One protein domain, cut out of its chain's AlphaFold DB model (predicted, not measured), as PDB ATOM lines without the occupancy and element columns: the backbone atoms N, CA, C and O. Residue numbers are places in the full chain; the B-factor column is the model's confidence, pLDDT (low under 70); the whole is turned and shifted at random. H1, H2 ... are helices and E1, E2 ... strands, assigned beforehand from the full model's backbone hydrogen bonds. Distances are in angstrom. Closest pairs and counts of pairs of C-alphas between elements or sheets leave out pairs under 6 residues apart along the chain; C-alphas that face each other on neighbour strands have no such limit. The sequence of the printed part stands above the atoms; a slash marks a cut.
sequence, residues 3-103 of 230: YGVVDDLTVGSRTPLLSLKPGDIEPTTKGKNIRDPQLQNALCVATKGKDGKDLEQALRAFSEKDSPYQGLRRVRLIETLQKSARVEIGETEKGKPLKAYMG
ATOM      1  N   TYR A   3     -15.914 -20.186  15.520       94.69
ATOM      2  CA  TYR A   3     -14.566 -20.421  15.025       94.69
ATOM      3  C   TYR A   3     -13.723 -21.179  16.051       94.69
ATOM      4  O   TYR A   3     -13.959 -21.088  17.256       94.69
ATOM      5  N   GLY A   4     -12.741 -21.942  15.575       94.62
ATOM      6  CA  GLY A   4     -11.636 -22.416  16.406       94.62
ATOM      7  C   GLY A   4     -10.518 -21.379  16.413       94.62
ATOM      8  O   GLY A   4     -10.169 -20.862  15.355       94.62
ATOM      9  N   VAL A   5      -9.953 -21.077  17.577       94.50
ATOM     10  CA  VAL A   5      -8.818 -20.151  17.672       94.50
ATOM     11  C   VAL A   5      -7.539 -20.868  17.237       94.50
ATOM     12  O   VAL A   5      -7.260 -21.970  17.709       94.50
ATOM     13  N   VAL A   6      -6.793 -20.272  16.301       93.50
ATOM     14  CA  VAL A   6      -5.488 -20.789  15.849       93.50
ATOM     15  C   VAL A   6      -4.379 -20.029  16.571       93.50
ATOM     16  O   VAL A   6      -3.576 -20.642  17.273       93.50
ATOM     17  N   ASP A   7      -4.401 -18.702  16.455       92.38
ATOM     18  CA  ASP A   7      -3.488 -17.759  17.100       92.38
ATOM     19  C   ASP A   7      -4.194 -16.399  17.316       92.38
ATOM     20  O   ASP A   7      -5.417 -16.283  17.166       92.38
ATOM     21  N   ASP A   8      -3.448 -15.365  17.704       92.75
ATOM     22  CA  ASP A   8      -3.986 -14.025  17.980       92.75
ATOM     23  C   ASP A   8      -4.511 -13.286  16.736       92.75
ATOM     24  O   ASP A   8      -5.295 -12.340  16.865       92.75
ATOM     25  N   LEU A   9      -4.121 -13.704  15.532       93.31
ATOM     26  CA  LEU A   9      -4.462 -13.060  14.262       93.31
ATOM     27  C   LEU A   9      -5.460 -13.873  13.436       93.31
ATOM     28  O   LEU A   9      -6.223 -13.295  12.658       93.31
ATOM     29  N   THR A  10      -5.465 -15.195  13.589       94.25
ATOM     30  CA  THR A  10      -6.183 -16.106  12.701       94.25
ATOM     31  C   THR A  10      -7.110 -17.061  13.442       94.25
ATOM     32  O   THR A  10      -6.911 -17.440  14.603       94.25
ATOM     33  N   VAL A  11      -8.171 -17.456  12.743       95.00
ATOM     34  CA  VAL A  11      -9.155 -18.426  13.217       95.00
ATOM     35  C   VAL A  11      -9.447 -19.475  12.155       95.00
ATOM     36  O   VAL A  11      -9.327 -19.232  10.958       95.00
ATOM     37  N   GLY A  12      -9.854 -20.656  12.608       95.44
ATOM     38  CA  GLY A  12     -10.243 -21.777  11.771       95.44
ATOM     39  C   GLY A  12     -11.757 -21.969  11.712       95.44
ATOM     40  O   GLY A  12     -12.442 -21.954  12.739       95.44
ATOM     41  N   SER A  13     -12.280 -22.257  10.526       95.25
ATOM     42  CA  SER A  13     -13.657 -22.705  10.308       95.25
ATOM     43  C   SER A  13     -13.706 -24.023   9.530       95.25
ATOM     44  O   SER A  13     -12.714 -24.439   8.938       95.25
ATOM     45  N   ARG A  14     -14.839 -24.743   9.585       94.88
ATOM     46  CA  ARG A  14     -15.044 -26.003   8.844       94.88
ATOM     47  C   ARG A  14     -16.158 -25.853   7.817       94.88
ATOM     48  O   ARG A  14     -17.338 -25.915   8.174       94.88
ATOM     49  N   THR A  15     -15.777 -25.767   6.554       95.94
ATOM     50  CA  THR A  15     -16.699 -25.594   5.428       95.94
ATOM     51  C   THR A  15     -16.943 -26.942   4.747       95.94
ATOM     52  O   THR A  15     -15.991 -27.711   4.589       95.94
ATOM     53  N   PRO A  16     -18.193 -27.301   4.401       97.44
ATOM     54  CA  PRO A  16     -18.461 -28.456   3.544       97.44
ATOM     55  C   PRO A  16     -17.689 -28.351   2.229       97.44
ATOM     56  O   PRO A  16     -17.623 -27.267   1.657       97.44
ATOM     57  N   LEU A  17     -17.121 -29.463   1.753       97.50
ATOM     58  CA  LEU A  17     -16.301 -29.481   0.536       97.50
ATOM     59  C   LEU A  17     -17.067 -28.879  -0.648       97.50
ATOM     60  O   LEU A  17     -16.566 -27.982  -1.309       97.50
ATOM     61  N   LEU A  18     -18.320 -29.298  -0.835       97.19
ATOM     62  CA  LEU A  18     -19.181 -28.860  -1.940       97.19
ATOM     63  C   LEU A  18     -19.674 -27.408  -1.829       97.19
ATOM     64  O   LEU A  18     -20.323 -26.913  -2.738       97.19
ATOM     65  N   SER A  19     -19.406 -26.728  -0.712       95.88
ATOM     66  CA  SER A  19     -19.743 -25.310  -0.527       95.88
ATOM     67  C   SER A  19     -18.552 -24.380  -0.759       95.88
ATOM     68  O   SER A  19     -18.700 -23.171  -0.576       95.88
ATOM     69  N   LEU A  20     -17.378 -24.923  -1.105       95.62
ATOM     70  CA  LEU A  20     -16.204 -24.122  -1.433       95.62
ATOM     71  C   LEU A  20     -16.432 -23.347  -2.730       95.62
ATOM     72  O   LEU A  20     -16.938 -23.884  -3.714       95.62
ATOM     73  N   LYS A  21     -16.024 -22.081  -2.726       93.81
ATOM     74  CA  LYS A  21     -15.981 -21.228  -3.917       93.81
ATOM     75  C   LYS A  21     -14.571 -21.243  -4.514       93.81
ATOM     76  O   LYS A  21     -13.628 -21.549  -3.784       93.81
ATOM     77  N   PRO A  22     -14.383 -20.831  -5.782       93.12
ATOM     78  CA  PRO A  22     -13.047 -20.724  -6.372       93.12
ATOM     79  C   PRO A  22     -12.078 -19.918  -5.493       93.12
ATOM     80  O   PRO A  22     -10.993 -20.389  -5.177       93.12
ATOM     81  N   GLY A  23     -12.533 -18.779  -4.957       91.38
ATOM     82  CA  GLY A  23     -11.734 -17.948  -4.048       91.38
ATOM     83  C   GLY A  23     -11.472 -18.529  -2.649       91.38
ATOM     84  O   GLY A  23     -10.683 -17.947  -1.913       91.38
ATOM     85  N   ASP A  24     -12.117 -19.637  -2.258       92.88
ATOM     86  CA  ASP A  24     -11.761 -20.388  -1.039       92.88
ATOM     87  C   ASP A  24     -10.672 -21.447  -1.313       92.88
ATOM     88  O   ASP A  24     -10.052 -21.952  -0.374       92.88
ATOM     89  N   ILE A  25     -10.480 -21.823  -2.583       95.00
ATOM     90  CA  ILE A  25      -9.544 -22.861  -3.036       95.00
ATOM     91  C   ILE A  25      -8.242 -22.220  -3.519       95.00
ATOM     92  O   ILE A  25      -7.158 -22.672  -3.147       95.00
ATOM     93  N   GLU A  26      -8.338 -21.158  -4.317       93.00
ATOM     94  CA  GLU A  26      -7.186 -20.435  -4.852       93.00
ATOM     95  C   GLU A  26      -6.328 -19.846  -3.718       93.00
ATOM     96  O   GLU A  26      -6.852 -19.145  -2.847       93.00
ATOM     97  N   PRO A  27      -5.007 -20.116  -3.694       91.25
ATOM     98  CA  PRO A  27      -4.114 -19.525  -2.707       91.25
ATOM     99  C   PRO A  27      -4.155 -17.999  -2.759       91.25
ATOM    100  O   PRO A  27      -3.943 -17.392  -3.808       91.25
ATOM    101  N   THR A  28      -4.381 -17.370  -1.609       89.31
ATOM    102  CA  THR A  28      -4.452 -15.910  -1.504       89.31
ATOM    103  C   THR A  28      -3.621 -15.382  -0.344       89.31
ATOM    104  O   THR A  28      -3.524 -15.991   0.719       89.31
ATOM    105  N   THR A  29      -3.048 -14.191  -0.513       85.06
ATOM    106  CA  THR A  29      -2.417 -13.442   0.586       85.06
ATOM    107  C   THR A  29      -3.442 -12.691   1.440       85.06
ATOM    108  O   THR A  29      -3.127 -12.252   2.546       85.06
ATOM    109  N   LYS A  30      -4.676 -12.533   0.942       78.38
ATOM    110  CA  LYS A  30      -5.776 -11.824   1.604       78.38
ATOM    111  C   LYS A  30      -7.056 -12.649   1.522       78.38
ATOM    112  O   LYS A  30      -7.568 -12.891   0.434       78.38
ATOM    113  N   GLY A  31      -7.612 -13.022   2.669       83.19
ATOM    114  CA  GLY A  31      -8.876 -13.752   2.742       83.19
ATOM    115  C   GLY A  31      -8.724 -15.089   3.450       83.19
ATOM    116  O   GLY A  31      -8.127 -15.150   4.525       83.19
ATOM    117  N   LYS A  32      -9.318 -16.134   2.873       90.81
ATOM    118  CA  LYS A  32      -9.361 -17.474   3.459       90.81
ATOM    119  C   LYS A  32      -8.436 -18.395   2.686       90.81
ATOM    120  O   LYS A  32      -8.432 -18.358   1.466       90.81
ATOM    121  N   ASN A  33      -7.703 -19.239   3.397       95.62
ATOM    122  CA  ASN A  33      -6.946 -20.327   2.787       95.62
ATOM    123  C   ASN A  33      -7.325 -21.650   3.428       95.62
ATOM    124  O   ASN A  33      -7.670 -21.712   4.611       95.62
ATOM    125  N   ILE A  34      -7.219 -22.726   2.661       97.06
ATOM    126  CA  ILE A  34      -7.302 -24.069   3.216       97.06
ATOM    127  C   ILE A  34      -6.084 -24.283   4.120       97.06
ATOM    128  O   ILE A  34      -4.951 -24.012   3.746       97.06
ATOM    129  N   ARG A  35      -6.324 -24.759   5.346       96.06
ATOM    130  CA  ARG A  35      -5.280 -24.921   6.369       96.06
ATOM    131  C   ARG A  35      -4.129 -25.826   5.923       96.06
ATOM    132  O   ARG A  35      -3.016 -25.655   6.403       96.06
ATOM    133  N   ASP A  36      -4.439 -26.828   5.111       95.81
ATOM    134  CA  ASP A  36      -3.479 -27.787   4.574       95.81
ATOM    135  C   ASP A  36      -3.037 -27.332   3.169       95.81
ATOM    136  O   ASP A  36      -3.850 -27.397   2.239       95.81
ATOM    137  N   PRO A  37      -1.777 -26.891   2.991       95.56
ATOM    138  CA  PRO A  37      -1.289 -26.411   1.701       95.56
ATOM    139  C   PRO A  37      -1.275 -27.484   0.606       95.56
ATOM    140  O   PRO A  37      -1.484 -27.166  -0.564       95.56
ATOM    141  N   GLN A  38      -1.048 -28.756   0.955       96.50
ATOM    142  CA  GLN A  38      -1.034 -29.847  -0.026       96.50
ATOM    143  C   GLN A  38      -2.443 -30.103  -0.553       96.50
ATOM    144  O   GLN A  38      -2.650 -30.166  -1.766       96.50
ATOM    145  N   LEU A  39      -3.422 -30.148   0.356       97.12
ATOM    146  CA  LEU A  39      -4.833 -30.248  -0.008       97.12
ATOM    147  C   LEU A  39      -5.276 -29.045  -0.850       97.12
ATOM    148  O   LEU A  39      -5.989 -29.223  -1.835       97.12
ATOM    149  N   GLN A  40      -4.849 -27.831  -0.486       97.44
ATOM    150  CA  GLN A  40      -5.184 -26.620  -1.236       97.44
ATOM    151  C   GLN A  40      -4.688 -26.693  -2.682       97.44
ATOM    152  O   GLN A  40      -5.458 -26.464  -3.612       97.44
ATOM    153  N   ASN A  41      -3.424 -27.072  -2.875       96.88
ATOM    154  CA  ASN A  41      -2.831 -27.221  -4.200       96.88
ATOM    155  C   ASN A  41      -3.525 -28.321  -5.016       96.88
ATOM    156  O   ASN A  41      -3.834 -28.112  -6.188       96.88
ATOM    157  N   ALA A  42      -3.817 -29.469  -4.398       96.88
ATOM    158  CA  ALA A  42      -4.505 -30.573  -5.061       96.88
ATOM    159  C   ALA A  42      -5.916 -30.176  -5.530       96.88
ATOM    160  O   ALA A  42      -6.297 -30.475  -6.664       96.88
ATOM    161  N   LEU A  43      -6.668 -29.457  -4.689       97.12
ATOM    162  CA  LEU A  43      -7.977 -28.919  -5.053       97.12
ATOM    163  C   LEU A  43      -7.863 -27.875  -6.165       97.12
ATOM    164  O   LEU A  43      -8.590 -27.977  -7.145       97.12
ATOM    165  N   CYS A  44      -6.911 -26.943  -6.068       96.69
ATOM    166  CA  CYS A  44      -6.679 -25.915  -7.084       96.69
ATOM    167  C   CYS A  44      -6.435 -26.525  -8.474       96.69
ATOM    168  O   CYS A  44      -7.026 -26.087  -9.459       96.69
ATOM    169  N   VAL A  45      -5.634 -27.593  -8.556       96.06
ATOM    170  CA  VAL A  45      -5.413 -28.327  -9.812       96.06
ATOM    171  C   VAL A  45      -6.699 -29.002 -10.299       96.06
ATOM    172  O   VAL A  45      -7.038 -28.890 -11.476       96.06
ATOM    173  N   ALA A  46      -7.442 -29.675  -9.416       95.69
ATOM    174  CA  ALA A  46      -8.654 -30.411  -9.783       95.69
ATOM    175  C   ALA A  46      -9.825 -29.507 -10.224       95.69
ATOM    176  O   ALA A  46     -10.673 -29.923 -11.029       95.69
ATOM    177  N   THR A  47      -9.874 -28.277  -9.709       96.75
ATOM    178  CA  THR A  47     -10.963 -27.318  -9.935       96.75
ATOM    179  C   THR A  47     -10.583 -26.145 -10.835       96.75
ATOM    180  O   THR A  47     -11.386 -25.228 -10.999       96.75
ATOM    181  N   LYS A  48      -9.382 -26.146 -11.423       95.12
ATOM    182  CA  LYS A  48      -8.878 -25.032 -12.238       95.12
ATOM    183  C   LYS A  48      -9.856 -24.660 -13.357       95.12
ATOM    184  O   LYS A  48     -10.210 -25.504 -14.175       95.12
ATOM    185  N   GLY A  49     -10.249 -23.386 -13.399       93.62
ATOM    186  CA  GLY A  49     -11.135 -22.836 -14.432       93.62
ATOM    187  C   GLY A  49     -12.589 -23.308 -14.358       93.62
ATOM    188  O   GLY A  49     -13.334 -23.061 -15.299       93.62
ATOM    189  N   LYS A  50     -12.995 -23.985 -13.277       95.12
ATOM    190  CA  LYS A  50     -14.369 -24.459 -13.078       95.12
ATOM    191  C   LYS A  50     -15.111 -23.555 -12.104       95.12
ATOM    192  O   LYS A  50     -14.566 -23.162 -11.071       95.12
ATOM    193  N   ASP A  51     -16.375 -23.295 -12.391       94.44
ATOM    194  CA  ASP A  51     -17.289 -22.569 -11.519       94.44
ATOM    195  C   ASP A  51     -18.652 -23.279 -11.440       94.44
ATOM    196  O   ASP A  51     -18.841 -24.364 -11.995       94.44
ATOM    197  N   GLY A  52     -19.582 -22.714 -10.664       94.62
ATOM    198  CA  GLY A  52     -20.962 -23.194 -10.591       94.62
ATOM    199  C   GLY A  52     -21.091 -24.713 -10.411       94.62
ATOM    200  O   GLY A  52     -20.550 -25.295  -9.467       94.62
ATOM    201  N   LYS A  53     -21.828 -25.354 -11.324       95.94
ATOM    202  CA  LYS A  53     -22.075 -26.804 -11.298       95.94
ATOM    203  C   LYS A  53     -20.831 -27.629 -11.638       95.94
ATOM    204  O   LYS A  53     -20.673 -28.716 -11.085       95.94
ATOM    205  N   ASP A  54     -19.949 -27.120 -12.493       96.75
ATOM    206  CA  ASP A  54     -18.737 -27.831 -12.912       96.75
ATOM    207  C   ASP A  54     -17.728 -27.913 -11.764       96.75
ATOM    208  O   ASP A  54     -17.073 -28.941 -11.565       96.75
ATOM    209  N   LEU A  55     -17.649 -26.853 -10.954       97.62
ATOM    210  CA  LEU A  55     -16.890 -26.851  -9.709       97.62
ATOM    211  C   LEU A  55     -17.433 -27.900  -8.738       97.62
ATOM    212  O   LEU A  55     -16.662 -28.696  -8.202       97.62
ATOM    213  N   GLU A  56     -18.749 -27.933  -8.526       97.31
ATOM    214  CA  GLU A  56     -19.371 -28.899  -7.618       97.31
ATOM    215  C   GLU A  56     -19.079 -30.348  -8.044       97.31
ATOM    216  O   GLU A  56     -18.688 -31.169  -7.211       97.31
ATOM    217  N   GLN A  57     -19.205 -30.662  -9.337       97.44
ATOM    218  CA  GLN A  57     -18.880 -31.986  -9.876       97.44
ATOM    219  C   GLN A  57     -17.400 -32.334  -9.698       97.44
ATOM    220  O   GLN A  57     -17.073 -33.445  -9.280       97.44
ATOM    221  N   ALA A  58     -16.497 -31.384  -9.949       97.62
ATOM    222  CA  ALA A  58     -15.067 -31.590  -9.751       97.62
ATOM    223  C   ALA A  58     -14.716 -31.878  -8.286       97.62
ATOM    224  O   ALA A  58     -13.881 -32.738  -8.016       97.62
ATOM    225  N   LEU A  59     -15.372 -31.200  -7.344       97.81
ATOM    226  CA  LEU A  59     -15.195 -31.427  -5.911       97.81
ATOM    227  C   LEU A  59     -15.721 -32.804  -5.476       97.81
ATOM    228  O   LEU A  59     -15.072 -33.470  -4.669       97.81
ATOM    229  N   ARG A  60     -16.853 -33.261  -6.030       97.56
ATOM    230  CA  ARG A  60     -17.365 -34.626  -5.807       97.56
ATOM    231  C   ARG A  60     -16.367 -35.667  -6.303       97.56
ATOM    232  O   ARG A  60     -15.912 -36.484  -5.504       97.56
ATOM    233  N   ALA A  61     -15.939 -35.548  -7.559       97.19
ATOM    234  CA  ALA A  61     -14.964 -36.452  -8.166       97.19
ATOM    235  C   ALA A  61     -13.632 -36.461  -7.399       97.19
ATOM    236  O   ALA A  61     -13.040 -37.518  -7.190       97.19
ATOM    237  N   PHE A  62     -13.176 -35.297  -6.922       97.25
ATOM    238  CA  PHE A  62     -11.989 -35.191  -6.075       97.25
ATOM    239  C   PHE A  62     -12.124 -36.021  -4.793       97.25
ATOM    240  O   PHE A  62     -11.190 -36.727  -4.430       97.25
ATOM    241  N   SER A  63     -13.283 -35.963  -4.125       97.19
ATOM    242  CA  SER A  63     -13.530 -36.744  -2.906       97.19
ATOM    243  C   SER A  63     -13.705 -38.246  -3.147       97.19
ATOM    244  O   SER A  63     -13.509 -39.028  -2.226       97.19
ATOM    245  N   GLU A  64     -14.087 -38.665  -4.351       96.94
ATOM    246  CA  GLU A  64     -14.317 -40.079  -4.683       96.94
ATOM    247  C   GLU A  64     -13.043 -40.777  -5.164       96.94
ATOM    248  O   GLU A  64     -12.907 -41.993  -5.020       96.94
ATOM    249  N   LYS A  65     -12.094 -40.002  -5.703       94.75
ATOM    250  CA  LYS A  65     -10.820 -40.496  -6.215       94.75
ATOM    251  C   LYS A  65     -10.016 -41.205  -5.127       94.75
ATOM    252  O   LYS A  65      -9.806 -40.656  -4.043       94.75
ATOM    253  N   ASP A  66      -9.488 -42.375  -5.483       94.62
ATOM    254  CA  ASP A  66      -8.513 -43.103  -4.676       94.62
ATOM    255  C   ASP A  66      -7.248 -42.249  -4.489       94.62
ATOM    256  O   ASP A  66      -6.473 -41.994  -5.417       94.62
ATOM    257  N   SER A  67      -7.149 -41.651  -3.307       93.12
ATOM    258  CA  SER A  67      -6.145 -40.670  -2.913       93.12
ATOM    259  C   SER A  67      -6.183 -40.499  -1.389       93.12
ATOM    260  O   SER A  67      -7.171 -40.877  -0.754       93.12
ATOM    261  N   PRO A  68      -5.192 -39.826  -0.775       94.94
ATOM    262  CA  PRO A  68      -5.232 -39.503   0.655       94.94
ATOM    263  C   PRO A  68      -6.450 -38.668   1.093       94.94
ATOM    264  O   PRO A  68      -6.710 -38.538   2.288       94.94
ATOM    265  N   TYR A  69      -7.188 -38.083   0.143       95.88
ATOM    266  CA  TYR A  69      -8.364 -37.247   0.384       95.88
ATOM    267  C   TYR A  69      -9.685 -37.949   0.041       95.88
ATOM    268  O   TYR A  69     -10.732 -37.295  -0.010       95.88
ATOM    269  N   GLN A  70      -9.661 -39.266  -0.182       96.44
ATOM    270  CA  GLN A  70     -10.870 -40.043  -0.426       96.44
ATOM    271  C   GLN A  70     -11.864 -39.879   0.738       96.44
ATOM    272  O   GLN A  70     -11.507 -39.908   1.917       96.44
ATOM    273  N   GLY A  71     -13.135 -39.660   0.414       96.38
ATOM    274  CA  GLY A  71     -14.199 -39.428   1.385       96.38
ATOM    275  C   GLY A  71     -14.149 -38.058   2.071       96.38
ATOM    276  O   GLY A  71     -14.844 -37.859   3.074       96.38
ATOM    277  N   LEU A  72     -13.360 -37.096   1.575       97.00
ATOM    278  CA  LEU A  72     -13.287 -35.750   2.150       97.00
ATOM    279  C   LEU A  72     -14.648 -35.040   2.094       97.00
ATOM    280  O   LEU A  72     -15.164 -34.707   1.033       97.00
ATOM    281  N   ARG A  73     -15.217 -34.739   3.268       97.31
ATOM    282  CA  ARG A  73     -16.525 -34.056   3.380       97.31
ATOM    283  C   ARG A  73     -16.437 -32.578   3.734       97.31
ATOM    284  O   ARG A  73     -17.340 -31.808   3.412       97.31
ATOM    285  N   ARG A  74     -15.413 -32.175   4.491       97.56
ATOM    286  CA  ARG A  74     -15.271 -30.807   5.016       97.56
ATOM    287  C   ARG A  74     -13.810 -30.413   5.073       97.56
ATOM    288  O   ARG A  74     -12.990 -31.190   5.555       97.56
ATOM    289  N   VAL A  75     -13.533 -29.168   4.721       97.00
ATOM    290  CA  VAL A  75     -12.191 -28.589   4.728       97.00
ATOM    291  C   VAL A  75     -12.084 -27.550   5.840       97.00
ATOM    292  O   VAL A  75     -13.066 -26.888   6.191       97.00
ATOM    293  N   ARG A  76     -10.902 -27.446   6.458       96.69
ATOM    294  CA  ARG A  76     -10.609 -26.381   7.422       96.69
ATOM    295  C   ARG A  76     -10.086 -25.163   6.672       96.69
ATOM    296  O   ARG A  76      -9.036 -25.265   6.048       96.69
ATOM    297  N   LEU A  77     -10.784 -24.041   6.784       96.56
ATOM    298  CA  LEU A  77     -10.325 -22.751   6.279       96.56
ATOM    299  C   LEU A  77      -9.723 -21.946   7.429       96.56
ATOM    300  O   LEU A  77     -10.295 -21.932   8.519       96.56
ATOM    301  N   ILE A  78      -8.591 -21.295   7.189       95.88
ATOM    302  CA  ILE A  78      -8.007 -20.279   8.063       95.88
ATOM    303  C   ILE A  78      -8.332 -18.916   7.471       95.88
ATOM    304  O   ILE A  78      -8.112 -18.684   6.283       95.88
ATOM    305  N   GLU A  79      -8.847 -18.022   8.304       93.56
ATOM    306  CA  GLU A  79      -9.122 -16.638   7.941       93.56
ATOM    307  C   GLU A  79      -8.612 -15.680   9.017       93.56
ATOM    308  O   GLU A  79      -8.533 -16.026  10.202       93.56
ATOM    309  N   THR A  80      -8.259 -14.466   8.601       93.06
ATOM    310  CA  THR A  80      -7.826 -13.414   9.521       93.06
ATOM    311  C   THR A  80      -9.009 -12.927  10.349       93.06
ATOM    312  O   THR A  80      -9.955 -12.342   9.824       93.06
ATOM    313  N   LEU A  81      -8.928 -13.127  11.661       93.06
ATOM    314  CA  LEU A  81      -9.847 -12.568  12.643       93.06
ATOM    315  C   LEU A  81      -9.062 -12.341  13.935       93.06
ATOM    316  O   LEU A  81      -8.878 -13.254  14.747       93.06
ATOM    317  N   GLN A  82      -8.581 -11.108  14.088       92.38
ATOM    318  CA  GLN A  82      -7.739 -10.709  15.210       92.38
ATOM    319  C   GLN A  82      -8.481 -10.828  16.543       92.38
ATOM    320  O   GLN A  82      -9.701 -10.653  16.612       92.38
ATOM    321  N   LYS A  83      -7.726 -11.045  17.620       92.31
ATOM    322  CA  LYS A  83      -8.238 -11.155  18.991       92.31
ATOM    323  C   LYS A  83      -9.149  -9.992  19.403       92.31
ATOM    324  O   LYS A  83     -10.171 -10.212  20.037       92.31
ATOM    325  N   SER A  84      -8.840  -8.764  18.984       89.50
ATOM    326  CA  SER A  84      -9.644  -7.561  19.274       89.50
ATOM    327  C   SER A  84     -10.995  -7.497  18.540       89.50
ATOM    328  O   SER A  84     -11.869  -6.713  18.922       89.50
ATOM    329  N   ALA A  85     -11.174  -8.305  17.491       89.50
ATOM    330  CA  ALA A  85     -12.363  -8.353  16.641       89.50
ATOM    331  C   ALA A  85     -13.243  -9.589  16.903       89.50
ATOM    332  O   ALA A  85     -14.238  -9.807  16.202       89.50
ATOM    333  N   ARG A  86     -12.899 -10.408  17.903       92.75
ATOM    334  CA  ARG A  86     -13.626 -11.628  18.257       92.75
ATOM    335  C   ARG A  86     -13.914 -11.704  19.749       92.75
ATOM    336  O   ARG A  86     -13.221 -11.119  20.571       92.75
ATOM    337  N   VAL A  87     -14.953 -12.455  20.078       93.31
ATOM    338  CA  VAL A  87     -15.313 -12.827  21.442       93.31
ATOM    339  C   VAL A  87     -14.889 -14.271  21.650       93.31
ATOM    340  O   VAL A  87     -15.388 -15.162  20.963       93.31
ATOM    341  N   GLU A  88     -13.959 -14.492  22.571       94.25
ATOM    342  CA  GLU A  88     -13.458 -15.814  22.954       94.25
ATOM    343  C   GLU A  88     -14.318 -16.393  24.085       94.25
ATOM    344  O   GLU A  88     -14.690 -15.681  25.015       94.25
ATOM    345  N   ILE A  89     -14.682 -17.671  23.971       92.25
ATOM    346  CA  ILE A  89     -15.599 -18.361  24.882       92.25
ATOM    347  C   ILE A  89     -14.934 -19.624  25.415       92.25
ATOM    348  O   ILE A  89     -14.540 -20.491  24.628       92.25
ATOM    349  N   GLY A  90     -14.909 -19.729  26.747       91.00
ATOM    350  CA  GLY A  90     -14.388 -20.865  27.502       91.00
ATOM    351  C   GLY A  90     -12.892 -21.098  27.304       91.00
ATOM    352  O   GLY A  90     -12.273 -20.540  26.402       91.00
ATOM    353  N   GLU A  91     -12.316 -21.964  28.129       94.31
ATOM    354  CA  GLU A  91     -10.886 -22.266  28.110       94.31
ATOM    355  C   GLU A  91     -10.658 -23.780  28.099       94.31
ATOM    356  O   GLU A  91     -11.418 -24.560  28.671       94.31
ATOM    357  N   THR A  92      -9.624 -24.206  27.382       89.62
ATOM    358  CA  THR A  92      -9.065 -25.559  27.473       89.62
ATOM    359  C   THR A  92      -8.278 -25.697  28.774       89.62
ATOM    360  O   THR A  92      -7.863 -24.698  29.353       89.62
ATOM    361  N   GLU A  93      -7.945 -26.925  29.171       91.06
ATOM    362  CA  GLU A  93      -7.043 -27.192  30.310       91.06
ATOM    363  C   GLU A  93      -5.698 -26.446  30.216       91.06
ATOM    364  O   GLU A  93      -5.061 -26.161  31.221       91.06
ATOM    365  N   LYS A  94      -5.271 -26.094  28.995       90.00
ATOM    366  CA  LYS A  94      -4.041 -25.337  28.718       90.00
ATOM    367  C   LYS A  94      -4.263 -23.817  28.641       90.00
ATOM    368  O   LYS A  94      -3.413 -23.118  28.095       90.00
ATOM    369  N   GLY A  95      -5.421 -23.313  29.073       89.19
ATOM    370  CA  GLY A  95      -5.784 -21.889  29.065       89.19
ATOM    371  C   GLY A  95      -6.074 -21.294  27.681       89.19
ATOM    372  O   GLY A  95      -6.205 -20.082  27.539       89.19
ATOM    373  N   LYS A  96      -6.152 -22.110  26.618       89.50
ATOM    374  CA  LYS A  96      -6.489 -21.619  25.266       89.50
ATOM    375  C   LYS A  96      -8.004 -21.505  25.080       89.50
ATOM    376  O   LYS A  96      -8.688 -22.434  25.508       89.50
ATOM    377  N   PRO A  97      -8.521 -20.489  24.367       92.88
ATOM    378  CA  PRO A  97      -9.947 -20.366  24.080       92.88
ATOM    379  C   PRO A  97     -10.541 -21.605  23.402       92.88
ATOM    380  O   PRO A  97      -9.970 -22.116  22.433       92.88
ATOM    381  N   LEU A  98     -11.718 -22.061  23.842       92.44
ATOM    382  CA  LEU A  98     -12.407 -23.192  23.201       92.44
ATOM    383  C   LEU A  98     -12.993 -22.798  21.842       92.44
ATOM    384  O   LEU A  98     -12.904 -23.544  20.860       92.44
ATOM    385  N   LYS A  99     -13.630 -21.627  21.789       93.81
ATOM    386  CA  LYS A  99     -14.294 -21.090  20.599       93.81
ATOM    387  C   LYS A  99     -14.143 -19.581  20.527       93.81
ATOM    388  O   LYS A  99     -13.967 -18.917  21.540       93.81
ATOM    389  N   ALA A 100     -14.298 -19.049  19.321       95.19
ATOM    390  CA  ALA A 100     -14.460 -17.623  19.099       95.19
ATOM    391  C   ALA A 100     -15.682 -17.320  18.227       95.19
ATOM    392  O   ALA A 100     -16.060 -18.110  17.361       95.19
ATOM    393  N   TYR A 101     -16.274 -16.152  18.434       93.81
ATOM    394  CA  TYR A 101     -17.345 -15.587  17.617       93.81
ATOM    395  C   TYR A 101     -16.916 -14.217  17.106       93.81
ATOM    396  O   TYR A 101     -16.176 -13.507  17.780       93.81
ATOM    397  N   MET A 102     -17.377 -13.832  15.918       91.12
ATOM    398  CA  MET A 102     -17.130 -12.486  15.401       91.12
ATOM    399  C   MET A 102     -17.798 -11.445  16.314       91.12
ATOM    400  O   MET A 102     -18.955 -11.611  16.698       91.12
ATOM    401  N   GLY A 103     -17.049 -10.409  16.702       86.75
ATOM    402  CA  GLY A 103     -17.475  -9.367  17.644       86.75
ATOM    403  C   GLY A 103     -17.889  -8.056  16.970       86.75
ATOM    404  O   GLY A 103     -17.715  -6.988  17.552       86.75
TER     405      GLY A 103
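This is residues 3 to 103 of the 230 residues of an uncharacterized protein of Sagittula marina (UniProt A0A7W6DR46). A twisted four-strand sheet, E1 E2 E4 E3, forms the middle of an elongated domain, with H3 at one end and the two-strand hairpin E5 and E6 at the other, beside E1. H1 and H2 lie toward the H3 end, and H2 packs on H3. The printed part has 101 residues, in the order E1 E2 H1 E3 H2 H3 E4 E5 E6; both sheets are antiparallel and the class is mixed, helices and strands. It is only just compact, close to loose, with a radius of gyration of the C-alphas of 15.2 A and spans of 41 by 26 by 20 A.

E1, residues 3 to 5, begins at C-alpha 3 (-14.566, -20.421, 15.025). E2 is residues 10 to 16, 19.7 A long; E4, 74 to 80, 19.4 A; E3, 32 to 34. H1 is residues 22 to 25, H2 37 to 47, 15.2 A, and H3 52 to 64, 19.1 A. E5, 86 to 91, spans 14.8 A, and E6, 97 to 102, 13.7 A, ending at C-alpha 102 (-17.130, -12.486, 15.401).

E2 and E4 are antiparallel, with N 13 and O 77 2.8 A apart. Hairpin E1 and E2 has N 12 and O 4 at 2.8 A; E4 and E3 have N 78 and O 33 at 2.8 A. E2, H1 and E3 make a split strand-helix-strand unit, E4 between its strands, with a right-handed crossover. H1 and H2 only graze the sheet; H3 is not on it. H2 touches H3 at Thr 47 and Ala 58, C-alphas 5.9 A apart, at a steep tilt of 55 degrees, opposite ways. H2 and H3 have every O i to N i+4 pair within hydrogen-bond range; H1 is too short for one. Hairpin E5 and E6 has N 87 and O 101 at 2.8 A; the closest C-alphas of E1 and E6, Tyr 3 and Ala 100, are 4.9 A apart.

The C-alphas farthest apart, of Gly 49 and Glu 93, are 45.1 A apart. The printed part has no cut and no long link. No printed residue is under 70 in pLDDT.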